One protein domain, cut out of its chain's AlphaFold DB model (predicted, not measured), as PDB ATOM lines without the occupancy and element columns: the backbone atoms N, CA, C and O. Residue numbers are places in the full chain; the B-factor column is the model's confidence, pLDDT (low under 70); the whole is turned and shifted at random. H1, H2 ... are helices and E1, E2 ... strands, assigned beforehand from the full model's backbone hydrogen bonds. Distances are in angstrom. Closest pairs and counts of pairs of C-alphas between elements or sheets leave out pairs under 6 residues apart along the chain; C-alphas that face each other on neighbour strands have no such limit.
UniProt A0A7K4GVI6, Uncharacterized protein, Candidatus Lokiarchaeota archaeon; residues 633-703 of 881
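What this domain is: This is residues 633 to 703 of the 881 residues of an uncharacterized protein of Candidatus Lokiarchaeota archaeon (UniProt A0A7K4GVI6). A small three-stranded sheet has one long helix, H1, packed slantwise on one face, while the short H3 packs on H1 and H2 sits off the sheet, touching no helix. The 71 printed residues hold three named helices and three named strands, in the order H1 E1 H2 E2 E3 H3. The sheet runs E1 E2 E3, antiparallel throughout, and the class is mixed. The whole is compact, with a radius of gyration of the C-alphas of 11.3 A and spans of 34 by 25 by 18 A.

Where its parts are: Look first at the sheet: E1 is residues 652 to 654, 6.3 A; E2 is 682 to 685, 10.1 A; E3 is 693 to 695, 6.7 A. Find C-alpha 633 at (43.829, -7.347, -30.405); from there H1 runs 21.1 A to residue 647. H2 is residues 665 to 672, 10.4 A, and H3 is 697 to 701, 6.0 A, ending at C-alpha (34.312, -9.828, -41.105).

How they stand to each other: Between E1 and E2, find N 652 and O 685 at 2.9 A. In the hairpin of E2 and E3, N 684 and O 693 are 2.8 A apart. H1 is on the sheet at a height of 8.3 A, from a local plane of just 6 C-alphas. It lies over E1, and only just not over E2, on which 2 of its C-alphas fall. On the local plane it is only just slantwise to E1, at 33 degrees. The closest C-alphas of H1 and E1 are those of Ala 639 and Lys 652, 5.1 A. H3 touches H1, closest at the C-alphas of Leu 635 and Pro 697, 7.2 A. H2 and H3 are not on the sheet, and H2 is apart from H1 and H3. In H1, H2 and H3 every O i to N i+4 pair is within hydrogen-bond range.

The domain as a whole: The C-alphas farthest apart, those of Gly 648 and Asp 674, are 34.8 A apart. The printed part has no cut and no long link. Mean pLDDT of the printed part is 76.8; 22 residues are under 70, among them 644 to 648 and 674 to 679.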
ATOM      1  N   SER A 633      43.864  -5.900 -30.677       74.56
ATOM      2  CA  SER A 633      43.829  -7.347 -30.405       74.56
ATOM      3  C   SER A 633      42.761  -8.095 -31.216       74.56
ATOM      4  O   SER A 633      43.010  -9.186 -31.740       74.56
ATOM      5  N   GLU A 634      41.572  -7.515 -31.381       72.81
ATOM      6  CA  GLU A 634      40.505  -8.121 -32.185       72.81
ATOM      7  C   GLU A 634      40.840  -8.159 -33.676       72.81
ATOM      8  O   GLU A 634      40.468  -9.115 -34.354       72.81
ATOM      9  N   LEU A 635      41.565  -7.164 -34.193       79.69
ATOM     10  CA  LEU A 635      42.023  -7.170 -35.582       79.69
ATOM     11  C   LEU A 635      43.044  -8.278 -35.847       79.69
ATOM     12  O   LEU A 635      42.946  -8.950 -36.878       79.69
ATOM     13  N   LEU A 636      43.963  -8.512 -34.906       84.06
ATOM     14  CA  LEU A 636      44.917  -9.622 -34.981       84.06
ATOM     15  C   LEU A 636      44.184 -10.969 -34.982       84.06
ATOM     16  O   LEU A 636      44.400 -11.802 -35.863       84.06
ATOM     17  N   LYS A 637      43.246 -11.167 -34.046       78.38
ATOM     18  CA  LYS A 637      42.427 -12.392 -33.979       78.38
ATOM     19  C   LYS A 637      41.603 -12.597 -35.249       78.38
ATOM     20  O   LYS A 637      41.547 -13.709 -35.770       78.38
ATOM     21  N   LEU A 638      40.996 -11.532 -35.775       79.56
ATOM     22  CA  LEU A 638      40.199 -11.583 -36.998       79.56
ATOM     23  C   LEU A 638      41.042 -11.999 -38.209       79.56
ATOM     24  O   LEU A 638      40.570 -12.789 -39.025       79.56
ATOM     25  N   ALA A 639      42.282 -11.511 -38.319       84.06
ATOM     26  CA  ALA A 639      43.194 -11.901 -39.391       84.06
ATOM     27  C   ALA A 639      43.549 -13.395 -39.328       84.06
ATOM     28  O   ALA A 639      43.498 -14.081 -40.351       84.06
ATOM     29  N   LYS A 640      43.832 -13.911 -38.125       83.31
ATOM     30  CA  LYS A 640      44.139 -15.332 -37.907       83.31
ATOM     31  C   LYS A 640      42.968 -16.225 -38.290       83.31
ATOM     32  O   LYS A 640      43.127 -17.094 -39.143       83.31
ATOM     33  N   ILE A 641      41.788 -15.942 -37.733       69.56
ATOM     34  CA  ILE A 641      40.553 -16.695 -37.996       69.56
ATOM     35  C   ILE A 641      40.246 -16.702 -39.495       69.56
ATOM     36  O   ILE A 641      40.083 -17.768 -40.082       69.56
ATOM     37  N   ARG A 642      40.236 -15.532 -40.145       73.44
ATOM     38  CA  ARG A 642      39.909 -15.447 -41.574       73.44
ATOM     39  C   ARG A 642      40.948 -16.091 -42.479       73.44
ATOM     40  O   ARG A 642      40.580 -16.682 -43.490       73.44
ATOM     41  N   GLY A 643      42.228 -16.014 -42.125       73.50
ATOM     42  CA  GLY A 643      43.258 -16.758 -42.839       73.50
ATOM     43  C   GLY A 643      43.007 -18.261 -42.780       73.50
ATOM     44  O   GLY A 643      42.979 -18.900 -43.831       73.50
ATOM     45  N   VAL A 644      42.751 -18.811 -41.586       65.38
ATOM     46  CA  VAL A 644      42.469 -20.245 -41.414       65.38
ATOM     47  C   VAL A 644      41.225 -20.652 -42.204       65.38
ATOM     48  O   VAL A 644      41.293 -21.604 -42.977       65.38
ATOM     49  N   GLU A 645      40.128 -19.900 -42.091       61.41
ATOM     50  CA  GLU A 645      38.878 -20.178 -42.813       61.41
ATOM     51  C   GLU A 645      39.070 -20.218 -44.340       61.41
ATOM     52  O   GLU A 645      38.587 -21.124 -45.018       61.41
ATOM     53  N   GLU A 646      39.804 -19.259 -44.904       61.78
ATOM     54  CA  GLU A 646      39.931 -19.121 -46.358       61.78
ATOM     55  C   GLU A 646      41.048 -20.003 -46.931       61.78
ATOM     56  O   GLU A 646      40.924 -20.643 -47.987       61.78
ATOM     57  N   THR A 647      42.186 -20.066 -46.245       59.19
ATOM     58  CA  THR A 647      43.419 -20.633 -46.795       59.19
ATOM     59  C   THR A 647      43.911 -21.876 -46.060       59.19
ATOM     60  O   THR A 647      44.701 -22.610 -46.663       59.19
ATOM     61  N   GLY A 648      43.406 -22.160 -44.856       58.12
ATOM     62  CA  GLY A 648      43.893 -23.218 -43.964       58.12
ATOM     63  C   GLY A 648      45.154 -22.836 -43.178       58.12
ATOM     64  O   GLY A 648      45.731 -23.689 -42.516       58.12
ATOM     65  N   ILE A 649      45.608 -21.581 -43.273       71.88
ATOM     66  CA  ILE A 649      46.799 -21.052 -42.593       71.88
ATOM     67  C   ILE A 649      46.417 -19.715 -41.964       71.88
ATOM     68  O   ILE A 649      45.716 -18.930 -42.599       71.88
ATOM     69  N   GLU A 650      46.879 -19.433 -40.745       84.38
ATOM     70  CA  GLU A 650      46.626 -18.144 -40.094       84.38
ATOM     71  C   GLU A 650      47.023 -16.961 -40.984       84.38
ATOM     72  O   GLU A 650      48.078 -16.945 -41.614       84.38
ATOM     73  N   GLY A 651      46.147 -15.963 -41.043       85.38
ATOM     74  CA  GLY A 651      46.416 -14.695 -41.700       85.38
ATOM     75  C   GLY A 651      47.044 -13.696 -40.740       85.38
ATOM     76  O   GLY A 651      46.970 -13.858 -39.523       85.38
ATOM     77  N   LYS A 652      47.606 -12.620 -41.294       91.81
ATOM     78  CA  LYS A 652      48.190 -11.517 -40.522       91.81
ATOM     79  C   LYS A 652      47.626 -10.176 -40.953       91.81
ATOM     80  O   LYS A 652      47.156 -10.004 -42.079       91.81
ATOM     81  N   ILE A 653      47.718  -9.208 -40.058       92.25
ATOM     82  CA  ILE A 653      47.504  -7.792 -40.342       92.25
ATOM     83  C   ILE A 653      48.854  -7.088 -40.184       92.25
ATOM     84  O   ILE A 653      49.571  -7.355 -39.229       92.25
ATOM     85  N   LEU A 654      49.246  -6.257 -41.144       89.94
ATOM     86  CA  LEU A 654      50.594  -5.693 -41.260       89.94
ATOM     87  C   LEU A 654      50.584  -4.183 -41.012       89.94
ATOM     88  O   LEU A 654      49.634  -3.492 -41.393       89.94
ATOM     89  N   ASP A 655      51.687  -3.663 -40.470       86.25
ATOM     90  CA  ASP A 655      51.888  -2.217 -40.263       86.25
ATOM     91  C   ASP A 655      51.904  -1.426 -41.580       86.25
ATOM     92  O   ASP A 655      51.409  -0.302 -41.678       86.25
ATOM     93  N   SER A 656      52.468  -2.008 -42.639       81.31
ATOM     94  CA  SER A 656      52.524  -1.381 -43.959       81.31
ATOM     95  C   SER A 656      52.585  -2.423 -45.072       81.31
ATOM     96  O   SER A 656      52.825  -3.602 -44.830       81.31
ATOM     97  N   LYS A 657      52.389  -1.984 -46.320       69.44
ATOM     98  CA  LYS A 657      52.366  -2.866 -47.497       69.44
ATOM     99  C   LYS A 657      53.645  -3.699 -47.678       69.44
ATOM    100  O   LYS A 657      53.565  -4.803 -48.203       69.44
ATOM    101  N   ASN A 658      54.796  -3.137 -47.306       71.62
ATOM    102  CA  ASN A 658      56.126  -3.699 -47.573       71.62
ATOM    103  C   ASN A 658      56.819  -4.194 -46.289       71.62
ATOM    104  O   ASN A 658      58.039  -4.315 -46.266       71.62
ATOM    105  N   SER A 659      56.065  -4.388 -45.207       69.94
ATOM    106  CA  SER A 659      56.588  -4.808 -43.908       69.94
ATOM    107  C   SER A 659      56.102  -6.213 -43.586       69.94
ATOM    108  O   SER A 659      54.904  -6.459 -43.654       69.94
ATOM    109  N   ASP A 660      57.007  -7.082 -43.141       68.50
ATOM    110  CA  ASP A 660      56.653  -8.398 -42.586       68.50
ATOM    111  C   ASP A 660      56.230  -8.313 -41.107       68.50
ATOM    112  O   ASP A 660      55.835  -9.311 -40.502       68.50
ATOM    113  N   LYS A 661      56.318  -7.117 -40.504       80.75
ATOM    114  CA  LYS A 661      55.908  -6.871 -39.117       80.75
ATOM    115  C   LYS A 661      54.389  -6.770 -39.006       80.75
ATOM    116  O   LYS A 661      53.755  -6.009 -39.746       80.75
ATOM    117  N   GLU A 662      53.847  -7.527 -38.056       87.62
ATOM    118  CA  GLU A 662      52.436  -7.493 -37.674       87.62
ATOM    119  C   GLU A 662      52.061  -6.107 -37.123       87.62
ATOM    120  O   GLU A 662      52.922  -5.405 -36.590       87.62
ATOM    121  N   LEU A 663      50.800  -5.701 -37.294       90.69
ATOM    122  CA  LEU A 663      50.297  -4.385 -36.891       90.69
ATOM    123  C   LEU A 663      50.675  -4.089 -35.433       90.69
ATOM    124  O   LEU A 663      50.369  -4.886 -34.549       90.69
ATOM    125  N   THR A 664      51.283  -2.939 -35.165       90.19
ATOM    126  CA  THR A 664      51.627  -2.474 -33.818       90.19
ATOM    127  C   THR A 664      50.520  -1.603 -33.235       90.19
ATOM    128  O   THR A 664      49.765  -0.958 -33.964       90.19
ATOM    129  N   GLU A 665      50.431  -1.558 -31.905       83.19
ATOM    130  CA  GLU A 665      49.443  -0.737 -31.192       83.19
ATOM    131  C   GLU A 665      49.613   0.754 -31.525       83.19
ATOM    132  O   GLU A 665      48.652   1.423 -31.887       83.19
ATOM    133  N   LYS A 666      50.864   1.232 -31.592       85.75
ATOM    134  CA  LYS A 666      51.194   2.598 -32.021       85.75
ATOM    135  C   LYS A 666      50.677   2.919 -33.431       85.75
ATOM    136  O   LYS A 666      50.058   3.958 -33.634       85.75
ATOM    137  N   THR A 667      50.917   2.046 -34.413       85.00
ATOM    138  CA  THR A 667      50.436   2.263 -35.789       85.00
ATOM    139  C   THR A 667      48.915   2.144 -35.884       85.00
ATOM    140  O   THR A 667      48.286   2.877 -36.647       85.00
ATOM    141  N   TYR A 668      48.296   1.263 -35.100       85.69
ATOM    142  CA  TYR A 668      46.844   1.189 -34.978       85.69
ATOM    143  C   TYR A 668      46.250   2.498 -34.431       85.69
ATOM    144  O   TYR A 668      45.319   3.033 -35.041       85.69
ATOM    145  N   ASP A 669      46.814   3.050 -33.356       81.88
ATOM    146  CA  ASP A 669      46.365   4.308 -32.754       81.88
ATOM    147  C   ASP A 669      46.534   5.484 -33.725       81.88
ATOM    148  O   ASP A 669      45.597   6.249 -33.950       81.88
ATOM    149  N   GLU A 670      47.681   5.580 -34.406       84.31
ATOM    150  CA  GLU A 670      47.924   6.596 -35.442       84.31
ATOM    151  C   GLU A 670      46.908   6.506 -36.598       84.31
ATOM    152  O   GLU A 670      46.416   7.523 -37.093       84.31
ATOM    153  N   LEU A 671      46.558   5.291 -37.038       79.94
ATOM    154  CA  LEU A 671      45.609   5.075 -38.135       79.94
ATOM    155  C   LEU A 671      44.144   5.306 -37.734       79.94
ATOM    156  O   LEU A 671      43.312   5.579 -38.611       79.94
ATOM    157  N   THR A 672      43.823   5.185 -36.442       77.38
ATOM    158  CA  THR A 672      42.460   5.292 -35.893       77.38
ATOM    159  C   THR A 672      42.189   6.597 -35.137       77.38
ATOM    160  O   THR A 672      41.035   6.849 -34.796       77.38
ATOM    161  N   LEU A 673      43.192   7.472 -34.992       77.50
ATOM    162  CA  LEU A 673      43.131   8.739 -34.250       77.50
ATOM    163  C   LEU A 673      41.869   9.578 -34.540       77.50
ATOM    164  O   LEU A 673      41.180   9.999 -33.618       77.50
ATOM    165  N   ASP A 674      41.517   9.740 -35.821       69.81
ATOM    166  CA  ASP A 674      40.359  10.537 -36.271       69.81
ATOM    167  C   ASP A 674      39.296   9.709 -37.018       69.81
ATOM    168  O   ASP A 674      38.405  10.245 -37.690       69.81
ATOM    169  N   LYS A 675      39.409   8.375 -36.997       68.06
ATOM    170  CA  LYS A 675      38.585   7.479 -37.824       68.06
ATOM    171  C   LYS A 675      38.181   6.234 -37.052       68.06
ATOM    172  O   LYS A 675      39.007   5.546 -36.472       68.06
ATOM    173  N   LYS A 676      36.901   5.863 -37.158       60.59
ATOM    174  CA  LYS A 676      36.398   4.595 -36.604       60.59
ATOM    175  C   LYS A 676      37.202   3.413 -37.178       60.59
ATOM    176  O   LYS A 676      37.308   3.348 -38.406       60.59
ATOM    177  N   PRO A 677      37.672   2.446 -36.365       67.31
ATOM    178  CA  PRO A 677      38.451   1.300 -36.844       67.31
ATOM    179  C   PRO A 677      37.770   0.510 -37.971       67.31
ATOM    180  O   PRO A 677      38.419   0.116 -38.935       67.31
ATOM    181  N   SER A 678      36.440   0.367 -37.936       63.53
ATOM    182  CA  SER A 678      35.655  -0.246 -39.023       63.53
ATOM    183  C   SER A 678      35.740   0.471 -40.376       63.53
ATOM    184  O   SER A 678      35.478  -0.155 -41.403       63.53
ATOM    185  N   ALA A 679      36.086   1.760 -40.397       67.62
ATOM    186  CA  ALA A 679      36.234   2.578 -41.600       67.62
ATOM    187  C   ALA A 679      37.702   2.745 -42.036       67.62
ATOM    188  O   ALA A 679      37.971   3.198 -43.153       67.62
ATOM    189  N   VAL A 680      38.656   2.373 -41.178       81.44
ATOM    190  CA  VAL A 680      40.087   2.380 -41.491       81.44
ATOM    191  C   VAL A 680      40.418   1.147 -42.325       81.44
ATOM    192  O   VAL A 680      39.925   0.052 -42.075       81.44
ATOM    193  N   SER A 681      41.221   1.322 -43.375       86.19
ATOM    194  CA  SER A 681      41.698   0.194 -44.180       86.19
ATOM    195  C   SER A 681      43.128  -0.160 -43.796       86.19
ATOM    196  O   SER A 681      44.036   0.656 -43.987       86.19
ATOM    197  N   PHE A 682      43.300  -1.386 -43.315       91.31
ATOM    198  CA  PHE A 682      44.568  -1.970 -42.890       91.31
ATOM    199  C   PHE A 682      45.153  -2.862 -43.987       91.31
ATOM    200  O   PHE A 682      44.460  -3.195 -44.957       91.31
ATOM    201  N   TRP A 683      46.430  -3.216 -43.851       91.56
ATOM    202  CA  TRP A 683      47.099  -4.181 -44.720       91.56
ATOM    203  C   TRP A 683      46.936  -5.585 -44.149       91.56
ATOM    204  O   TRP A 683      47.219  -5.806 -42.983       91.56
ATOM    205  N   TRP A 684      46.480  -6.526 -44.967       90.69
ATOM    206  CA  TRP A 684      46.214  -7.912 -44.593       90.69
ATOM    207  C   TRP A 684      47.092  -8.842 -45.436       90.69
ATOM    208  O   TRP A 684      47.321  -8.580 -46.620       90.69
ATOM    209  N   SER A 685      47.557  -9.934 -44.837       86.62
ATOM    210  CA  SER A 685      48.346 -10.998 -45.462       86.62
ATOM    211  C   SER A 685      47.659 -12.342 -45.246       86.62
ATOM    212  O   SER A 685      47.129 -12.620 -44.173       86.62
ATOM    213  N   CYS A 686      47.675 -13.189 -46.276       79.88
ATOM    214  CA  CYS A 686      47.141 -14.548 -46.210       79.88
ATOM    215  C   CYS A 686      48.224 -15.627 -46.046       79.88
ATOM    216  O   CYS A 686      47.911 -16.798 -46.247       79.88
ATOM    217  N   GLU A 687      49.482 -15.232 -45.804       75.00
ATOM    218  CA  GLU A 687      50.653 -16.105 -45.572       75.00
ATOM    219  C   GLU A 687      50.959 -17.147 -46.675       75.00
ATOM    220  O   GLU A 687      51.826 -17.999 -46.522       75.00
ATOM    221  N   LYS A 688      50.305 -17.053 -47.843       63.03
ATOM    222  CA  LYS A 688      50.542 -17.903 -49.031       63.03
ATOM    223  C   LYS A 688      51.468 -17.258 -50.069       63.03
ATOM    224  O   LYS A 688      51.332 -17.522 -51.260       63.03
ATOM    225  N   ASN A 689      52.371 -16.373 -49.638       67.44
ATOM    226  CA  ASN A 689      53.244 -15.564 -50.509       67.44
ATOM    227  C   ASN A 689      52.493 -14.695 -51.539       67.44
ATOM    228  O   ASN A 689      53.037 -14.312 -52.574       67.44
ATOM    229  N   HIS A 690      51.229 -14.362 -51.263       71.75
ATOM    230  CA  HIS A 690      50.476 -13.392 -52.050       71.75
ATOM    231  C   HIS A 690      50.740 -11.977 -51.550       71.75
ATOM    232  O   HIS A 690      50.900 -11.749 -50.353       71.75
ATOM    233  N   VAL A 691      50.730 -11.020 -52.480       72.94
ATOM    234  CA  VAL A 691      50.956  -9.608 -52.160       72.94
ATOM    235  C   VAL A 691      49.932  -9.147 -51.111       72.94
ATOM    236  O   VAL A 691      48.727  -9.319 -51.346       72.94
ATOM    237  N   PRO A 692      50.374  -8.536 -49.993       80.94
ATOM    238  CA  PRO A 692      49.469  -7.986 -48.996       80.94
ATOM    239  C   PRO A 692      48.448  -7.024 -49.604       80.94
ATOM    240  O   PRO A 692      48.748  -6.228 -50.502       80.94
ATOM    241  N   PHE A 693      47.217  -7.091 -49.111       84.44
ATOM    242  CA  PHE A 693      46.065  -6.401 -49.682       84.44
ATOM    243  C   PHE A 693      45.417  -5.476 -48.656       84.44
ATOM    244  O   PHE A 693      45.502  -5.690 -47.452       84.44
ATOM    245  N   ARG A 694      44.773  -4.409 -49.136       87.94
ATOM    246  CA  ARG A 694      44.212  -3.369 -48.272       87.94
ATOM    247  C   ARG A 694      42.696  -3.492 -48.184       87.94
ATOM    248  O   ARG A 694      42.028  -3.416 -49.211       87.94
ATOM    249  N   ASN A 695      42.154  -3.638 -46.977       82.56
ATOM    250  CA  ASN A 695      40.705  -3.694 -46.752       82.56
ATOM    251  C   ASN A 695      40.340  -3.196 -45.346       82.56
ATOM    252  O   ASN A 695      41.209  -3.081 -44.480       82.56
ATOM    253  N   ASN A 696      39.066  -2.875 -45.118       85.88
ATOM    254  CA  ASN A 696      38.577  -2.507 -43.791       85.88
ATOM    255  C   ASN A 696      38.075  -3.738 -43.005       85.88
ATOM    256  O   ASN A 696      37.618  -4.708 -43.618       85.88
ATOM    257  N   PRO A 697      38.112  -3.706 -41.662       78.69
ATOM    258  CA  PRO A 697      37.734  -4.847 -40.826       78.69
ATOM    259  C   PRO A 697      36.280  -5.298 -41.007       78.69
ATOM    260  O   PRO A 697      35.986  -6.488 -40.939       78.69
ATOM    261  N   ALA A 698      35.359  -4.369 -41.294       67.75
ATOM    262  CA  ALA A 698      33.952  -4.701 -41.509       67.75
ATOM    263  C   ALA A 698      33.749  -5.587 -42.748       67.75
ATOM    264  O   ALA A 698      32.928  -6.504 -42.723       67.75
ATOM    265  N   ASN A 699      34.512  -5.349 -43.811       66.88
ATOM    266  CA  ASN A 699      34.500  -6.160 -45.022       66.88
ATOM    267  C   ASN A 699      35.181  -7.517 -44.818       66.88
ATOM    268  O   ASN A 699      34.653  -8.529 -45.279       66.88
ATOM    269  N   ILE A 700      36.293  -7.549 -44.075       77.56
ATOM    270  CA  ILE A 700      36.961  -8.799 -43.688       77.56
ATOM    271  C   ILE A 700      36.020  -9.689 -42.872       77.56
ATOM    272  O   ILE A 700      35.831 -10.867 -43.171       77.56
ATOM    273  N   ARG A 701      35.316  -9.109 -41.896       64.06
ATOM    274  CA  ARG A 701      34.312  -9.828 -41.105       64.06
ATOM    275  C   ARG A 701      33.135 -10.327 -41.947       64.06
ATOM    276  O   ARG A 701      32.585 -11.373 -41.629       64.06
ATOM    277  N   ARG A 702      32.773  -9.644 -43.038       54.28
ATOM    278  CA  ARG A 702      31.710 -10.063 -43.978       54.28
ATOM    279  C   ARG A 702      32.137 -11.137 -44.988       54.28
ATOM    280  O   ARG A 702      31.297 -11.560 -45.772       54.28
ATOM    281  N   GLY A 703      33.394 -11.579 -44.971       58.16
ATOM    282  CA  GLY A 703      33.872 -12.690 -45.804       58.16
ATOM    283  C   GLY A 703      34.714 -12.273 -46.998       58.16
ATOM    284  O   GLY A 703      35.020 -13.100 -47.844       58.16
TER     285      GLY A 703